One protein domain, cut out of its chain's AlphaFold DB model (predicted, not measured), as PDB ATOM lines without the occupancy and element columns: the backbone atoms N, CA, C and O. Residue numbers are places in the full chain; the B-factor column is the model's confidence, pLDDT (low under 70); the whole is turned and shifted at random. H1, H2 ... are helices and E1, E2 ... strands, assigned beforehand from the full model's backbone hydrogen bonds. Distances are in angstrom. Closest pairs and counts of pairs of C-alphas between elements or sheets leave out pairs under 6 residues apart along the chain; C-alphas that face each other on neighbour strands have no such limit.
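What this domain is: This is residues 2 to 21 and 48 to 75 of the 75 residues of the protein "Glutathione gamma-glutamylcysteinyltransferase" of Gammaproteobacteria bacterium (UniProt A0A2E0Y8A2). A small sheet of three strands, E2, E1 and E3, has one helix, H2, packed on it beside the strands, while the short helix H1 sits in the turn from E1 to E2. Residues 58 to 65 make a small loop folded back on itself, and residues 70 to 75 run on from E3 as a tail at one end of the longest axis. The 48 printed residues hold two named helices and three named strands in the order E1, H1, E2, H2, E3; the sheet's order is E2, E1, E3, antiparallel throughout, and the class is mixed, helices and strands. The whole is only just compact, close to loose, with a radius of gyration of the C-alphas of 11.5 A, and elongated, spanning 39 by 23 by 16 A.

Where its parts are: The inner strand E1, residues 2 to 6, begins at C-alpha 2 (303.758, 214.477, 247.638) and is 13.6 A long. The edge strands are E2, residues 16 to 21, 15.7 A, and E3, residues 67 to 69, 7.2 A, ending at C-alpha 69 (300.569, 218.493, 247.185). H2, residues 48 to 56, is 12.3 A long; H1, residues 7 to 10, is 5.2 A.

How they stand to each other: E2 and E1 are antiparallel at 146 degrees, with N 5 and O 17 3.0 A apart, within hydrogen-bond range. E1 and E3 are antiparallel at 164 degrees, with N 4 and O 67 2.8 A apart, also within range. H2 is on the sheet at a height of 6.2 A, over none of the strands, but only just: 2 of its C-alphas fall on E3. Its closest C-alphas to E1 are those of Met 55 and Tyr 5, 4.4 A apart. H1 touches H2, the closest C-alphas being those of Val 9 and Ala 54, 5.3 A. H1 is only just not on the sheet, with 4 pairs of C-alphas within 10 A, and is apart from E3. In H2 every O i to N i+4 pair is within hydrogen-bond range; H1 is too short for such a pair.

The domain as a whole: The two C-alphas farthest apart, those of Gly 11 and Arg 75, are 39.6 A apart. Residues 22 to 47 are not printed, and C-alphas 21 and 48 are 11.0 A apart across the cut. Of the links printed whole, none is long. Mean pLDDT of the printed part is 96.5; residue 75, the chain's last, is under 70.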
ATOM      1  N   LEU A   2     303.628 215.354 248.807       98.56
ATOM      2  CA  LEU A   2     303.758 214.477 247.638       98.56
ATOM      3  C   LEU A   2     304.207 215.316 246.444       98.56
ATOM      4  O   LEU A   2     303.697 216.418 246.268       98.56
ATOM      5  N   VAL A   3     305.116 214.808 245.619       98.62
ATOM      6  CA  VAL A   3     305.593 215.502 244.411       98.62
ATOM      7  C   VAL A   3     305.197 214.721 243.167       98.62
ATOM      8  O   VAL A   3     305.332 213.503 243.148       98.62
ATOM      9  N   ASN A   4     304.719 215.422 242.143       98.75
ATOM     10  CA  ASN A   4     304.479 214.940 240.787       98.75
ATOM     11  C   ASN A   4     305.541 215.559 239.871       98.75
ATOM     12  O   ASN A   4     305.604 216.780 239.740       98.75
ATOM     13  N   TYR A   5     306.375 214.738 239.240       98.50
ATOM     14  CA  TYR A   5     307.531 215.215 238.480       98.50
ATOM     15  C   TYR A   5     307.805 214.377 237.226       98.50
ATOM     16  O   TYR A   5     307.408 213.214 237.122       98.50
ATOM     17  N   GLN A   6     308.478 214.981 236.244       98.38
ATOM     18  CA  GLN A   6     308.958 214.305 235.041       98.38
ATOM     19  C   GLN A   6     310.300 213.618 235.319       98.38
ATOM     20  O   GLN A   6     311.315 214.276 235.547       98.38
ATOM     21  N   ARG A   7     310.326 212.285 235.244       96.81
ATOM     22  CA  ARG A   7     311.522 211.473 235.519       96.81
ATOM     23  C   ARG A   7     312.698 211.741 234.578       96.81
ATOM     24  O   ARG A   7     313.848 211.657 235.002       96.81
ATOM     25  N   GLU A   8     312.419 212.119 233.334       97.38
ATOM     26  CA  GLU A   8     313.447 212.465 232.341       97.38
ATOM     27  C   GLU A   8     314.368 213.594 232.807       97.38
ATOM     28  O   GLU A   8     315.583 213.510 232.636       97.38
ATOM     29  N   VAL A   9     313.824 214.595 233.505       97.50
ATOM     30  CA  VAL A   9     314.623 215.701 234.049       97.50
ATOM     31  C   VAL A   9     315.630 215.192 235.088       97.50
ATOM     32  O   VAL A   9     316.719 215.750 235.231       97.50
ATOM     33  N   LEU A  10     315.332 214.076 235.764       95.62
ATOM     34  CA  LEU A  10     316.230 213.400 236.707       95.62
ATOM     35  C   LEU A  10     317.150 212.357 236.045       95.62
ATOM     36  O   LEU A  10     317.877 211.659 236.745       95.62
ATOM     37  N   GLY A  11     317.161 212.260 234.711       94.38
ATOM     38  CA  GLY A  11     317.987 211.303 233.965       94.38
ATOM     39  C   GLY A  11     317.409 209.887 233.897       94.38
ATOM     40  O   GLY A  11     318.134 208.943 233.601       94.38
ATOM     41  N   GLN A  12     316.118 209.721 234.182       93.94
ATOM     42  CA  GLN A  12     315.414 208.439 234.102       93.94
ATOM     43  C   GLN A  12     314.534 208.371 232.839       93.94
ATOM     44  O   GLN A  12     314.423 209.332 232.081       93.94
ATOM     45  N   ARG A  13     313.865 207.234 232.595       94.44
ATOM     46  CA  ARG A  13     312.934 207.101 231.458       94.44
ATOM     47  C   ARG A  13     311.818 208.152 231.535       94.44
ATOM     48  O   ARG A  13     311.226 208.332 232.597       94.44
ATOM     49  N   ARG A  14     311.474 208.764 230.396       95.31
ATOM     50  CA  ARG A  14     310.392 209.751 230.272       95.31
ATOM     51  C   ARG A  14     309.036 209.174 230.672       95.31
ATOM     52  O   ARG A  14     308.421 208.417 229.925       95.31
ATOM     53  N   VAL A  15     308.591 209.528 231.872       95.25
ATOM     54  CA  VAL A  15     307.287 209.188 232.441       95.25
ATOM     55  C   VAL A  15     307.019 210.115 233.631       95.25
ATOM     56  O   VAL A  15     307.930 210.429 234.400       95.25
ATOM     57  N   GLY A  16     305.772 210.558 233.798       97.44
ATOM     58  CA  GLY A  16     305.368 211.234 235.031       97.44
ATOM     59  C   GLY A  16     305.422 210.266 236.214       97.44
ATOM     60  O   GLY A  16     305.078 209.093 236.067       97.44
ATOM     61  N   HIS A  17     305.854 210.737 237.379       97.94
ATOM     62  CA  HIS A  17     305.890 209.924 238.588       97.94
ATOM     63  C   HIS A  17     305.467 210.727 239.816       97.94
ATOM     64  O   HIS A  17     305.678 211.937 239.871       97.94
ATOM     65  N   ILE A  18     304.873 210.036 240.792       98.50
ATOM     66  CA  ILE A  18     304.435 210.615 242.059       98.50
ATOM     67  C   ILE A  18     305.089 209.848 243.200       98.50
ATOM     68  O   ILE A  18     305.041 208.620 243.223       98.50
ATOM     69  N   SER A  19     305.703 210.562 244.142       98.44
ATOM     70  CA  SER A  19     306.286 209.968 245.351       98.44
ATOM     71  C   SER A  19     306.327 210.967 246.515       98.44
ATOM     72  O   SER A  19     306.274 212.178 246.283       98.44
ATOM     73  N   PRO A  20     306.408 210.500 247.774       98.50
ATOM     74  CA  PRO A  20     306.587 211.372 248.929       98.50
ATOM     75  C   PRO A  20     307.979 212.008 248.993       98.50
ATOM     76  O   PRO A  20     308.983 211.376 248.659       98.50
ATOM     77  N   VAL A  21     308.030 213.234 249.517       98.50
ATOM     78  CA  VAL A  21     309.266 213.841 250.034       98.50
ATOM     79  C   VAL A  21     309.348 213.568 251.532       98.50
ATOM     80  O   VAL A  21     308.392 213.853 252.255       98.50
ATOM     81  N   LEU A  48     317.228 220.268 244.899       98.56
ATOM     82  CA  LEU A  48     315.931 220.942 244.939       98.56
ATOM     83  C   LEU A  48     315.627 221.663 243.620       98.56
ATOM     84  O   LEU A  48     314.534 221.517 243.070       98.56
ATOM     85  N   ALA A  49     316.619 222.353 243.051       98.62
ATOM     86  CA  ALA A  49     316.502 223.016 241.752       98.62
ATOM     87  C   ALA A  49     316.136 222.044 240.614       98.62
ATOM     88  O   ALA A  49     315.347 222.374 239.725       98.62
ATOM     89  N   ARG A  50     316.668 220.816 240.652       98.44
ATOM     90  CA  ARG A  50     316.398 219.793 239.636       98.44
ATOM     91  C   ARG A  50     314.995 219.215 239.785       98.44
ATOM     92  O   ARG A  50     314.311 219.018 238.782       98.44
ATOM     93  N   LEU A  51     314.543 218.992 241.020       98.56
ATOM     94  CA  LEU A  51     313.160 218.598 241.281       98.56
ATOM     95  C   LEU A  51     312.178 219.700 240.860       98.56
ATOM     96  O   LEU A  51     311.168 219.398 240.233       98.56
ATOM     97  N   HIS A  52     312.482 220.968 241.142       98.62
ATOM     98  CA  HIS A  52     311.664 222.099 240.705       98.62
ATOM     99  C   HIS A  52     311.499 222.126 239.179       98.62
ATOM    100  O   HIS A  52     310.373 222.196 238.690       98.62
ATOM    101  N   ALA A  53     312.591 221.974 238.421       98.69
ATOM    102  CA  ALA A  53     312.521 221.855 236.964       98.69
ATOM    103  C   ALA A  53     311.665 220.653 236.521       98.69
ATOM    104  O   ALA A  53     310.823 220.779 235.637       98.69
ATOM    105  N   ALA A  54     311.809 219.502 237.185       98.62
ATOM    106  CA  ALA A  54     311.026 218.303 236.887       98.62
ATOM    107  C   ALA A  54     309.519 218.473 237.161       98.62
ATOM    108  O   ALA A  54     308.694 217.857 236.482       98.62
ATOM    109  N   MET A  55     309.152 219.293 238.149       98.62
ATOM    110  CA  MET A  55     307.765 219.651 238.458       98.62
ATOM    111  C   MET A  55     307.196 220.705 237.496       98.62
ATOM    112  O   MET A  55     305.991 220.717 237.252       98.62
ATOM    113  N   ALA A  56     308.041 221.575 236.938       98.44
ATOM    114  CA  ALA A  56     307.626 222.632 236.015       98.44
ATOM    115  C   ALA A  56     307.232 222.109 234.620       98.44
ATOM    116  O   ALA A  56     306.518 222.792 233.888       98.44
ATOM    117  N   GLU A  57     307.649 220.893 234.261       98.44
ATOM    118  CA  GLU A  57     307.273 220.248 233.001       98.44
ATOM    119  C   GLU A  57     305.751 220.070 232.871       98.44
ATOM    120  O   GLU A  57     305.090 219.565 233.787       98.44
ATOM    121  N   THR A  58     305.203 220.376 231.693       98.25
ATOM    122  CA  THR A  58     303.788 220.150 231.372       98.25
ATOM    123  C   THR A  58     303.468 218.655 231.327       98.25
ATOM    124  O   THR A  58     304.185 217.845 230.730       98.25
ATOM    125  N   ASP A  59     302.385 218.262 231.986       98.06
ATOM    126  CA  ASP A  59     301.771 216.950 231.851       98.06
ATOM    127  C   ASP A  59     300.781 216.959 230.677       98.06
ATOM    128  O   ASP A  59     299.866 217.779 230.615       98.06
ATOM    129  N   SER A  60     300.959 216.032 229.736       95.94
ATOM    130  CA  SER A  60     300.134 215.937 228.532       95.94
ATOM    131  C   SER A  60     298.689 215.532 228.816       95.94
ATOM    132  O   SER A  60     297.819 215.847 228.014       95.94
ATOM    133  N   ALA A  61     298.425 214.827 229.923       97.19
ATOM    134  CA  ALA A  61     297.069 214.406 230.268       97.19
ATOM    135  C   ALA A  61     296.219 215.575 230.791       97.19
ATOM    136  O   ALA A  61     295.032 215.660 230.486       97.19
ATOM    137  N   SER A  62     296.823 216.482 231.562       97.69
ATOM    138  CA  SER A  62     296.133 217.635 232.155       97.69
ATOM    139  C   SER A  62     296.327 218.952 231.398       97.69
ATOM    140  O   SER A  62     295.573 219.896 231.630       97.69
ATOM    141  N   GLY A  63     297.340 219.053 230.531       98.00
ATOM    142  CA  GLY A  63     297.731 220.304 229.869       98.00
ATOM    143  C   GLY A  63     298.314 221.351 230.826       98.00
ATOM    144  O   GLY A  63     298.422 222.523 230.470       98.00
ATOM    145  N   ARG A  64     298.669 220.955 232.054       98.31
ATOM    146  CA  ARG A  64     299.157 221.838 233.123       98.31
ATOM    147  C   ARG A  64     300.554 221.415 233.559       98.31
ATOM    148  O   ARG A  64     300.957 220.277 233.330       98.31
ATOM    149  N   ALA A  65     301.294 222.323 234.193       98.31
ATOM    150  CA  ALA A  65     302.504 221.939 234.913       98.31
ATOM    151  C   ALA A  65     302.165 220.877 235.973       98.31
ATOM    152  O   ALA A  65     301.032 220.822 236.467       98.31
ATOM    153  N   ARG A  66     303.150 220.040 236.317       98.50
ATOM    154  CA  ARG A  66     303.046 219.129 237.462       98.50
ATOM    155  C   ARG A  66     303.159 219.948 238.763       98.50
ATOM    156  O   ARG A  66     302.592 221.033 238.858       98.50
ATOM    157  N   GLY A  67     303.820 219.447 239.807       98.50
ATOM    158  CA  GLY A  67     303.926 220.191 241.067       98.50
ATOM    159  C   GLY A  67     303.939 219.297 242.289       98.50
ATOM    160  O   GLY A  67     304.391 218.157 242.240       98.50
ATOM    161  N   PHE A  68     303.418 219.811 243.396       98.62
ATOM    162  CA  PHE A  68     303.354 219.095 244.660       98.62
ATOM    163  C   PHE A  68     302.000 219.284 245.337       98.62
ATOM    164  O   PHE A  68     301.230 220.184 245.003       98.62
ATOM    165  N   VAL A  69     301.729 218.417 246.304       98.38
ATOM    166  CA  VAL A  69     300.569 218.493 247.185       98.38
ATOM    167  C   VAL A  69     301.049 218.429 248.627       98.38
ATOM    168  O   VAL A  69     301.799 217.529 249.027       98.38
ATOM    169  N   GLU A  70     300.593 219.387 249.420       97.62
ATOM    170  CA  GLU A  70     300.653 219.319 250.871       97.62
ATOM    171  C   GLU A  70     299.407 218.595 251.387       97.62
ATOM    172  O   GLU A  70     298.293 218.860 250.942       97.62
ATOM    173  N   VAL A  71     299.604 217.639 252.293       96.31
ATOM    174  CA  VAL A  71     298.519 216.864 252.899       96.31
ATOM    175  C   VAL A  71     298.624 217.046 254.402       96.31
ATOM    176  O   VAL A  71     299.669 216.757 254.987       96.31
ATOM    177  N   SER A  72     297.539 217.509 255.011       95.88
ATOM    178  CA  SER A  72     297.390 217.670 256.452       95.88
ATOM    179  C   SER A  72     296.040 217.113 256.885       95.88
ATOM    180  O   SER A  72     295.091 217.091 256.101       95.88
ATOM    181  N   ASN A  73     295.926 216.698 258.142       94.31
ATOM    182  CA  ASN A  73     294.623 216.357 258.702       94.31
ATOM    183  C   ASN A  73     293.726 217.603 258.718       94.31
ATOM    184  O   ASN A  73     294.207 218.707 258.992       94.31
ATOM    185  N   ALA A  74     292.432 217.421 258.445       81.81
ATOM    186  CA  ALA A  74     291.439 218.429 258.794       81.81
ATOM    187  C   ALA A  74     291.496 218.595 260.317       81.81
ATOM    188  O   ALA A  74     291.374 217.608 261.045       81.81
ATOM    189  N   ARG A  75     291.800 219.808 260.779       62.91
ATOM    190  CA  ARG A  75     291.647 220.144 262.193       62.91
ATOM    191  C   ARG A  75     290.171 220.179 262.550       62.91
ATOM    192  O   ARG A  75     289.395 220.666 261.698       62.91
TER     193      ARG A  75